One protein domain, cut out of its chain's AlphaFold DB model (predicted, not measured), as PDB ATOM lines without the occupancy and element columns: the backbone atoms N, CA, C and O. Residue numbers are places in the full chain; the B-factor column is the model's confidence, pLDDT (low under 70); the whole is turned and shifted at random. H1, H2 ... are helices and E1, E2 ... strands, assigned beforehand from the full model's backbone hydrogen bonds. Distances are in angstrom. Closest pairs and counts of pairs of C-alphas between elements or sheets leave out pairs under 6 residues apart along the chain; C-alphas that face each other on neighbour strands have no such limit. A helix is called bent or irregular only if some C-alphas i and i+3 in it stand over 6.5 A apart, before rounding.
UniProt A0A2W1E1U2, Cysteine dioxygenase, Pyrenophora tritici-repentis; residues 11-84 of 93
ATOM      1  N   PHE A  11      38.014 -45.384  85.145       97.88
ATOM      2  CA  PHE A  11      37.988 -44.230  84.261       97.88
ATOM      3  C   PHE A  11      37.122 -43.105  84.826       97.88
ATOM      4  O   PHE A  11      37.589 -41.975  84.957       97.88
ATOM      5  N   HIS A  12      35.877 -43.381  85.217       97.25
ATOM      6  CA  HIS A  12      34.999 -42.341  85.754       97.25
ATOM      7  C   HIS A  12      35.464 -41.847  87.129       97.25
ATOM      8  O   HIS A  12      35.213 -40.686  87.461       97.25
ATOM      9  N   ALA A  13      36.151 -42.679  87.919       97.50
ATOM     10  CA  ALA A  13      36.794 -42.251  89.159       97.50
ATOM     11  C   ALA A  13      37.940 -41.260  88.879       97.50
ATOM     12  O   ALA A  13      38.037 -40.236  89.556       97.50
ATOM     13  N   LEU A  14      38.745 -41.497  87.834       97.75
ATOM     14  CA  LEU A  14      39.743 -40.539  87.347       97.75
ATOM     15  C   LEU A  14      39.092 -39.215  86.912       97.75
ATOM     16  O   LEU A  14      39.542 -38.150  87.337       97.75
ATOM     17  N   VAL A  15      38.025 -39.262  86.102       97.25
ATOM     18  CA  VAL A  15      37.302 -38.051  85.658       97.25
ATOM     19  C   VAL A  15      36.854 -37.220  86.862       97.25
ATOM     20  O   VAL A  15      37.054 -36.004  86.895       97.25
ATOM     21  N   GLN A  16      36.278 -37.873  87.872       96.50
ATOM     22  CA  GLN A  16      35.858 -37.199  89.094       96.50
ATOM     23  C   GLN A  16      37.042 -36.607  89.864       96.50
ATOM     24  O   GLN A  16      36.967 -35.448  90.260       96.50
ATOM     25  N   ALA A  17      38.133 -37.353  90.041       96.62
ATOM     26  CA  ALA A  17      39.308 -36.873  90.764       96.62
ATOM     27  C   ALA A  17      39.929 -35.628  90.102       96.62
ATOM     28  O   ALA A  17      40.302 -34.679  90.792       96.62
ATOM     29  N   ILE A  18      39.979 -35.582  88.765       96.38
ATOM     30  CA  ILE A  18      40.418 -34.391  88.016       96.38
ATOM     31  C   ILE A  18      39.491 -33.206  88.301       96.38
ATOM     32  O   ILE A  18      39.965 -32.103  88.577       96.38
ATOM     33  N   ASN A  19      38.175 -33.422  88.266       95.62
ATOM     34  CA  ASN A  19      37.197 -32.369  88.535       95.62
ATOM     35  C   ASN A  19      37.259 -31.853  89.974       95.62
ATOM     36  O   ASN A  19      37.149 -30.650  90.199       95.62
ATOM     37  N   GLU A  20      37.479 -32.734  90.944       94.94
ATOM     38  CA  GLU A  20      37.699 -32.348  92.337       94.94
ATOM     39  C   GLU A  20      38.982 -31.531  92.488       94.94
ATOM     40  O   GLU A  20      38.972 -30.504  93.170       94.94
ATOM     41  N   LYS A  21      40.063 -31.926  91.802       94.56
ATOM     42  CA  LYS A  21      41.341 -31.210  91.853       94.56
ATOM     43  C   LYS A  21      41.270 -29.822  91.215       94.56
ATOM     44  O   LYS A  21      41.858 -28.886  91.750       94.56
ATOM     45  N   LEU A  22      40.544 -29.675  90.106       94.69
ATOM     46  CA  LEU A  22      40.302 -28.381  89.451       94.69
ATOM     47  C   LEU A  22      39.246 -27.530  90.176       94.69
ATOM     48  O   LEU A  22      39.138 -26.322  89.949       94.69
ATOM     49  N   GLY A  23      38.443 -28.148  91.043       92.75
ATOM     50  CA  GLY A  23      37.405 -27.472  91.802       92.75
ATOM     51  C   GLY A  23      36.373 -26.749  90.919       92.75
ATOM     52  O   GLY A  23      36.245 -27.008  89.722       92.75
ATOM     53  N   PRO A  24      35.601 -25.808  91.485       92.06
ATOM     54  CA  PRO A  24      34.487 -25.174  90.780       92.06
ATOM     55  C   PRO A  24      34.902 -24.090  89.773       92.06
ATOM     56  O   PRO A  24      34.045 -23.613  89.028       92.06
ATOM     57  N   SER A  25      36.162 -23.644  89.770       90.31
ATOM     58  CA  SER A  25      36.561 -22.454  89.002       90.31
ATOM     59  C   SER A  25      37.987 -22.439  88.462       90.31
ATOM     60  O   SER A  25      38.286 -21.542  87.670       90.31
ATOM     61  N   SER A  26      38.862 -23.352  88.882       90.81
ATOM     62  CA  SER A  26      40.272 -23.306  88.494       90.81
ATOM     63  C   SER A  26      40.469 -23.968  87.127       90.81
ATOM     64  O   SER A  26      39.886 -25.011  86.819       90.81
ATOM     65  N   GLY A  27      41.242 -23.313  86.264       90.31
ATOM     66  CA  GLY A  27      41.743 -23.886  85.016       90.31
ATOM     67  C   GLY A  27      43.006 -24.709  85.258       90.31
ATOM     68  O   GLY A  27      43.629 -24.603  86.310       90.31
ATOM     69  N   ILE A  28      43.405 -25.508  84.268       87.19
ATOM     70  CA  ILE A  28      44.619 -26.346  84.349       87.19
ATOM     71  C   ILE A  28      45.887 -25.484  84.512       87.19
ATOM     72  O   ILE A  28      46.857 -25.924  85.111       87.19
ATOM     73  N   ASP A  29      45.859 -24.248  84.015       86.88
ATOM     74  CA  ASP A  29      46.931 -23.250  84.070       86.88
ATOM     75  C   ASP A  29      46.807 -22.271  85.254       86.88
ATOM     76  O   ASP A  29      47.501 -21.253  85.309       86.88
ATOM     77  N   SER A  30      45.885 -22.525  86.186       89.94
ATOM     78  CA  SER A  30      45.666 -21.638  87.330       89.94
ATOM     79  C   SER A  30      46.760 -21.807  88.382       89.94
ATOM     80  O   SER A  30      47.236 -22.906  88.634       89.94
ATOM     81  N   ALA A  31      47.155 -20.704  89.026       89.88
ATOM     82  CA  ALA A  31      48.282 -20.683  89.965       89.88
ATOM     83  C   ALA A  31      48.083 -21.562  91.217       89.88
ATOM     84  O   ALA A  31      49.048 -21.885  91.904       89.88
ATOM     85  N   ASP A  32      46.835 -21.902  91.538       87.94
ATOM     86  CA  ASP A  32      46.423 -22.782  92.631       87.94
ATOM     87  C   ASP A  32      46.332 -24.266  92.227       87.94
ATOM     88  O   ASP A  32      46.021 -25.110  93.070       87.94
ATOM     89  N   VAL A  33      46.616 -24.598  90.965       92.06
ATOM     90  CA  VAL A  33      46.604 -25.964  90.436       92.06
ATOM     91  C   VAL A  33      48.038 -26.433  90.197       92.06
ATOM     92  O   VAL A  33      48.795 -25.811  89.459       92.06
ATOM     93  N   ASP A  34      48.410 -27.557  90.812       92.94
ATOM     94  CA  ASP A  34      49.669 -28.246  90.516       92.94
ATOM     95  C   ASP A  34      49.457 -29.241  89.367       92.94
ATOM     96  O   ASP A  34      48.763 -30.254  89.510       92.94
ATOM     97  N   GLU A  35      50.064 -28.956  88.217       93.25
ATOM     98  CA  GLU A  35      50.019 -29.811  87.028       93.25
ATOM     99  C   GLU A  35      50.600 -31.211  87.267       93.25
ATOM    100  O   GLU A  35      50.179 -32.165  86.610       93.25
ATOM    101  N   ASN A  36      51.527 -31.365  88.219       95.44
ATOM    102  CA  ASN A  36      52.118 -32.662  88.540       95.44
ATOM    103  C   ASN A  36      51.103 -33.578  89.221       95.44
ATOM    104  O   ASN A  36      51.095 -34.780  88.970       95.44
ATOM    105  N   GLU A  37      50.212 -33.025  90.044       95.44
ATOM    106  CA  GLU A  37      49.145 -33.807  90.669       95.44
ATOM    107  C   GLU A  37      48.125 -34.285  89.630       95.44
ATOM    108  O   GLU A  37      47.685 -35.432  89.679       95.44
ATOM    109  N   LEU A  38      47.788 -33.448  88.643       95.56
ATOM    110  CA  LEU A  38      46.919 -33.857  87.533       95.56
ATOM    111  C   LEU A  38      47.561 -34.971  86.696       95.56
ATOM    112  O   LEU A  38      46.885 -35.937  86.342       95.56
ATOM    113  N   GLN A  39      48.862 -34.868  86.413       96.94
ATOM    114  CA  GLN A  39      49.612 -35.920  85.720       96.94
ATOM    115  C   GLN A  39      49.619 -37.227  86.522       96.94
ATOM    116  O   GLN A  39      49.318 -38.278  85.966       96.94
ATOM    117  N   GLN A  40      49.859 -37.162  87.834       98.12
ATOM    118  CA  GLN A  40      49.843 -38.339  88.708       98.12
ATOM    119  C   GLN A  40      48.476 -39.028  88.746       98.12
ATOM    120  O   GLN A  40      48.421 -40.256  88.727       98.12
ATOM    121  N   LEU A  41      47.375 -38.267  88.766       97.75
ATOM    122  CA  LEU A  41      46.028 -38.838  88.669       97.75
ATOM    123  C   LEU A  41      45.856 -39.614  87.355       97.75
ATOM    124  O   LEU A  41      45.415 -40.762  87.377       97.75
ATOM    125  N   MET A  42      46.250 -39.013  86.229       97.44
ATOM    126  CA  MET A  42      46.169 -39.641  84.905       97.44
ATOM    127  C   MET A  42      47.039 -40.903  84.801       97.44
ATOM    128  O   MET A  42      46.606 -41.888  84.211       97.44
ATOM    129  N   GLU A  43      48.247 -40.890  85.371       98.06
ATOM    130  CA  GLU A  43      49.180 -42.028  85.367       98.06
ATOM    131  C   GLU A  43      48.748 -43.172  86.291       98.06
ATOM    132  O   GLU A  43      49.007 -44.339  85.994       98.06
ATOM    133  N   ALA A  44      48.099 -42.856  87.414       97.81
ATOM    134  CA  ALA A  44      47.627 -43.854  88.372       97.81
ATOM    135  C   ALA A  44      46.450 -44.682  87.831       97.81
ATOM    136  O   ALA A  44      46.198 -45.789  88.316       97.81
ATOM    137  N   TYR A  45      45.730 -44.162  86.836       97.62
ATOM    138  CA  TYR A  45      44.662 -44.889  86.170       97.62
ATOM    139  C   TYR A  45      45.223 -46.010  85.283       97.62
ATOM    140  O   TYR A  45      45.935 -45.776  84.305       97.62
ATOM    141  N   VAL A  46      44.855 -47.252  85.598       97.50
ATOM    142  CA  VAL A  46      45.148 -48.415  84.754       97.50
ATOM    143  C   VAL A  46      44.027 -48.563  83.733       97.50
ATOM    144  O   VAL A  46      42.899 -48.866  84.103       97.50
ATOM    145  N   SER A  47      44.343 -48.351  82.453       97.75
ATOM    146  CA  SER A  47      43.338 -48.335  81.389       97.75
ATOM    147  C   SER A  47      42.614 -49.670  81.208       97.75
ATOM    148  O   SER A  47      43.254 -50.705  81.015       97.75
ATOM    149  N   ASP A  48      41.284 -49.604  81.173       97.94
ATOM    150  CA  ASP A  48      40.384 -50.689  80.784       97.94
ATOM    151  C   ASP A  48      39.461 -50.200  79.657       97.94
ATOM    152  O   ASP A  48      38.771 -49.189  79.785       97.94
ATOM    153  N   GLU A  49      39.480 -50.906  78.525       97.88
ATOM    154  CA  GLU A  49      38.703 -50.568  77.327       97.88
ATOM    155  C   GLU A  49      37.201 -50.453  77.607       97.88
ATOM    156  O   GLU A  49      36.552 -49.548  77.081       97.88
ATOM    157  N   SER A  50      36.660 -51.304  78.480       97.62
ATOM    158  CA  SER A  50      35.227 -51.326  78.792       97.62
ATOM    159  C   SER A  50      34.729 -50.054  79.492       97.62
ATOM    160  O   SER A  50      33.536 -49.755  79.461       97.62
ATOM    161  N   GLU A  51      35.632 -49.273  80.086       97.94
ATOM    162  CA  GLU A  51      35.288 -48.065  80.836       97.94
ATOM    163  C   GLU A  51      35.205 -46.821  79.930       97.94
ATOM    164  O   GLU A  51      34.404 -45.908  80.165       97.94
ATOM    165  N   TRP A  52      36.003 -46.788  78.854       97.69
ATOM    166  CA  TRP A  52      36.087 -45.649  77.934       97.69
ATOM    167  C   TRP A  52      35.554 -45.919  76.518       97.69
ATOM    168  O   TRP A  52      35.446 -44.973  75.728       97.69
ATOM    169  N   GLU A  53      35.162 -47.157  76.180       97.94
ATOM    170  CA  GLU A  53      34.673 -47.534  74.839       97.94
ATOM    171  C   GLU A  53      33.487 -46.686  74.354       97.94
ATOM    172  O   GLU A  53      33.355 -46.410  73.161       97.94
ATOM    173  N   GLN A  54      32.656 -46.175  75.267       97.44
ATOM    174  CA  GLN A  54      31.536 -45.294  74.922       97.44
ATOM    175  C   GLN A  54      31.973 -43.968  74.266       97.44
ATOM    176  O   GLN A  54      31.161 -43.311  73.618       97.44
ATOM    177  N   TYR A  55      33.244 -43.575  74.411       98.19
ATOM    178  CA  TYR A  55      33.842 -42.387  73.791       98.19
ATOM    179  C   TYR A  55      34.686 -42.725  72.548       98.19
ATOM    180  O   TYR A  55      35.294 -41.837  71.937       98.19
ATOM    181  N   TYR A  56      34.735 -44.001  72.152       97.94
ATOM    182  CA  TYR A  56      35.469 -44.478  70.985       97.94
ATOM    183  C   TYR A  56      34.668 -44.246  69.694       97.94
ATOM    184  O   TYR A  56      33.912 -45.095  69.223       97.94
ATOM    185  N   PHE A  57      34.863 -43.080  69.075       97.56
ATOM    186  CA  PHE A  57      34.233 -42.735  67.795       97.56
ATOM    187  C   PHE A  57      35.278 -42.603  66.677       97.56
ATOM    188  O   PHE A  57      35.749 -41.497  66.406       97.56
ATOM    189  N   PRO A  58      35.689 -43.697  66.012       96.56
ATOM    190  CA  PRO A  58      36.685 -43.642  64.946       96.56
ATOM    191  C   PRO A  58      36.125 -43.001  63.667       96.56
ATOM    192  O   PRO A  58      34.931 -43.064  63.374       96.56
ATOM    193  N   SER A  59      37.010 -42.438  62.842       94.75
ATOM    194  CA  SER A  59      36.661 -41.904  61.521       94.75
ATOM    195  C   SER A  59      37.532 -42.513  60.426       94.75
ATOM    196  O   SER A  59      38.743 -42.651  60.581       94.75
ATOM    197  N   LYS A  60      36.913 -42.852  59.287       93.31
ATOM    198  CA  LYS A  60      37.623 -43.337  58.088       93.31
ATOM    199  C   LYS A  60      38.250 -42.203  57.273       93.31
ATOM    200  O   LYS A  60      39.151 -42.454  56.478       93.31
ATOM    201  N   THR A  61      37.748 -40.980  57.427       93.31
ATOM    202  CA  THR A  61      38.140 -39.821  56.611       93.31
ATOM    203  C   THR A  61      39.084 -38.880  57.346       93.31
ATOM    204  O   THR A  61      39.915 -38.237  56.709       93.31
ATOM    205  N   MET A  62      38.992 -38.815  58.674       94.12
ATOM    206  CA  MET A  62      39.821 -37.934  59.496       94.12
ATOM    207  C   MET A  62      41.048 -38.678  60.043       94.12
ATOM    208  O   MET A  62      40.957 -39.874  60.320       94.12
ATOM    209  N   PRO A  63      42.199 -38.004  60.236       94.44
ATOM    210  CA  PRO A  63      43.368 -38.618  60.868       94.44
ATOM    211  C   PRO A  63      43.101 -39.076  62.310       94.44
ATOM    212  O   PRO A  63      43.586 -40.125  62.729       94.44
ATOM    213  N   TYR A  64      42.314 -38.296  63.049       97.44
ATOM    214  CA  TYR A  64      41.837 -38.620  64.387       97.44
ATOM    215  C   TYR A  64      40.505 -37.917  64.664       97.44
ATOM    216  O   TYR A  64      40.157 -36.945  63.985       97.44
ATOM    217  N   THR A  65      39.767 -38.401  65.660       97.88
ATOM    218  CA  THR A  65      38.599 -37.716  66.237       97.88
ATOM    219  C   THR A  65      38.923 -37.185  67.631       97.88
ATOM    220  O   THR A  65      39.892 -37.615  68.253       97.88
ATOM    221  N   ARG A  66      38.148 -36.202  68.100       98.19
ATOM    222  CA  ARG A  66      38.265 -35.589  69.431       98.19
ATOM    223  C   ARG A  66      36.914 -35.738  70.118       98.19
ATOM    224  O   ARG A  66      35.970 -35.046  69.743       98.19
ATOM    225  N   ASN A  67      36.823 -36.641  71.081       98.06
ATOM    226  CA  ASN A  67      35.559 -37.049  71.682       98.06
ATOM    227  C   ASN A  67      35.496 -36.505  73.105       98.06
ATOM    228  O   ASN A  67      36.373 -36.797  73.913       98.06
ATOM    229  N   VAL A  68      34.504 -35.659  73.388       97.75
ATOM    230  CA  VAL A  68      34.349 -35.040  74.711       97.75
ATOM    231  C   VAL A  68      33.909 -36.098  75.712       97.75
ATOM    232  O   VAL A  68      32.873 -36.727  75.512       97.75
ATOM    233  N   VAL A  69      34.693 -36.247  76.777       97.62
ATOM    234  CA  VAL A  69      34.365 -37.074  77.942       97.62
ATOM    235  C   VAL A  69      33.660 -36.207  78.972       97.62
ATOM    236  O   VAL A  69      32.538 -36.502  79.371       97.62
ATOM    237  N   ASP A  70      34.295 -35.093  79.336       96.81
ATOM    238  CA  ASP A  70      33.808 -34.186  80.366       96.81
ATOM    239  C   ASP A  70      34.213 -32.732  80.067       96.81
ATOM    240  O   ASP A  70      35.268 -32.469  79.483       96.81
ATOM    241  N   LYS A  71      33.349 -31.778  80.433       94.75
ATOM    242  CA  LYS A  71      33.577 -30.328  80.237       94.75
ATOM    243  C   LYS A  71      34.115 -29.635  81.495       94.75
ATOM    244  O   LYS A  71      34.184 -28.403  81.539       94.75
ATOM    245  N   GLY A  72      34.416 -30.413  82.531       92.00
ATOM    246  CA  GLY A  72      34.851 -29.961  83.837       92.00
ATOM    247  C   GLY A  72      33.970 -28.864  84.412       92.00
ATOM    248  O   GLY A  72      32.742 -28.863  84.310       92.00
ATOM    249  N   ASN A  73      34.638 -27.867  84.975       91.44
ATOM    250  CA  ASN A  73      34.046 -26.655  85.533       91.44
ATOM    251  C   ASN A  73      33.876 -25.520  84.494       91.44
ATOM    252  O   ASN A  73      33.677 -24.360  84.856       91.44
ATOM    253  N   GLY A  74      33.993 -25.823  83.195       92.62
ATOM    254  CA  GLY A  74      33.969 -24.828  82.116       92.62
ATOM    255  C   GLY A  74      35.296 -24.094  81.886       92.62
ATOM    256  O   GLY A  74      35.352 -23.200  81.038       92.62
ATOM    257  N   LYS A  75      36.362 -24.461  82.608       92.88
ATOM    258  CA  LYS A  75      37.740 -23.976  82.407       92.88
ATOM    259  C   LYS A  75      38.695 -25.054  81.894       92.88
ATOM    260  O   LYS A  75      39.839 -24.746  81.577       92.88
ATOM    261  N   SER A  76      38.226 -26.290  81.756       92.44
ATOM    262  CA  SER A  76      38.963 -27.414  81.181       92.44
ATOM    263  C   SER A  76      38.045 -28.260  80.295       92.44
ATOM    264  O   SER A  76      36.829 -28.093  80.296       92.44
ATOM    265  N   ASN A  77      38.628 -29.153  79.498       94.75
ATOM    266  CA  ASN A  77      37.895 -30.233  78.844       94.75
ATOM    267  C   ASN A  77      38.737 -31.501  78.940       94.75
ATOM    268  O   ASN A  77      39.934 -31.457  78.653       94.75
ATOM    269  N   LEU A  78      38.100 -32.627  79.246       96.56
ATOM    270  CA  LEU A  78      38.695 -33.947  79.098       96.56
ATOM    271  C   LEU A  78      38.186 -34.581  77.805       96.56
ATOM    272  O   LEU A  78      36.978 -34.657  77.558       96.56
ATOM    273  N   LEU A  79      39.118 -35.020  76.962       98.00
ATOM    274  CA  LEU A  79      38.831 -35.606  75.658       98.00
ATOM    275  C   LEU A  79      39.519 -36.963  75.520       98.00
ATOM    276  O   LEU A  79      40.657 -37.124  75.954       98.00
ATOM    277  N   ILE A  80      38.888 -37.875  74.785       98.25
ATOM    278  CA  ILE A  80      39.553 -39.036  74.190       98.25
ATOM    279  C   ILE A  80      39.810 -38.747  72.714       98.25
ATOM    280  O   ILE A  80      38.899 -38.384  71.963       98.25
ATOM    281  N   LEU A  81      41.063 -38.905  72.288       98.19
ATOM    282  CA  LEU A  81      41.448 -38.812  70.884       98.19
ATOM    283  C   LEU A  81      41.590 -40.215  70.299       98.19
ATOM    284  O   LEU A  81      42.397 -41.009  70.773       98.19
ATOM    285  N   VAL A  82      40.838 -40.504  69.236       98.06
ATOM    286  CA  VAL A  82      40.906 -41.800  68.544       98.06
ATOM    287  C   VAL A  82      41.674 -41.634  67.243       98.06
ATOM    288  O   VAL A  82      41.204 -40.969  66.319       98.06
ATOM    289  N   TRP A  83      42.851 -42.249  67.169       97.75
ATOM    290  CA  TRP A  83      43.746 -42.188  66.015       97.75
ATOM    291  C   TRP A  83      43.467 -43.320  65.029       97.75
ATOM    292  O   TRP A  83      43.392 -44.488  65.408       97.75
ATOM    293  N   GLY A  84      43.361 -42.992  63.740       94.50
ATOM    294  CA  GLY A  84      43.370 -44.016  62.696       94.50
ATOM    295  C   GLY A  84      44.753 -44.679  62.566       94.50
ATOM    296  O   GLY A  84      45.766 -44.040  62.866       94.50
TER     297      GLY A  84
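What this domain is: This is residues 11 to 84 of the 93 residues of the protein "Cysteine dioxygenase" of Pyrenophora tritici-repentis (UniProt A0A2W1E1U2). A hairpin of two antiparallel strands, E1 and E2, has a helical hairpin, H1 and H2, beyond one end, while short H3 packs on the strands. The 74 printed residues hold three named helices, then two named strands: class mixed, only just compact, close to loose. The radius of gyration of the C-alphas is 13.5 A; the spans are 41 by 23 by 18 A.

How they stand to each other: Look at E1, residues 64 to 70, and E2, residues 78 to 83: N 67 and O 80 are within hydrogen-bond range, 2.9 A. H3, residues 49 to 55, comes closest to E1 at the C-alphas of Tyr 55 and Asn 67, 6.0 A. H1, residues 11 to 22, touches H2, residues 35 to 44, opposite ways; the closest C-alphas, Ile 18 and Leu 38, are 6.5 A apart. Every O i to N i+4 pair is within range in H1 and H2; irregular H3, C-alphas 51 and 54 being 7.5 A apart, has 1 of 3, and 2 of 4 O i to N i+3.

Where its parts are: Find C-alpha 11 at (37.988, -44.230, 84.261); H1 runs 16.8 A from there. H2 spans 14.3 A, H3 10.2 A, E1 18.4 A; E2, 16.3 A, ends at (43.746, -42.188, 66.015).

The domain as a whole: The farthest C-alphas, Asp 32 and Lys 60, are 41.1 A apart. The printed part has no cut; residues 23 to 34 are a long link. No printed residue is under 70 in pLDDT.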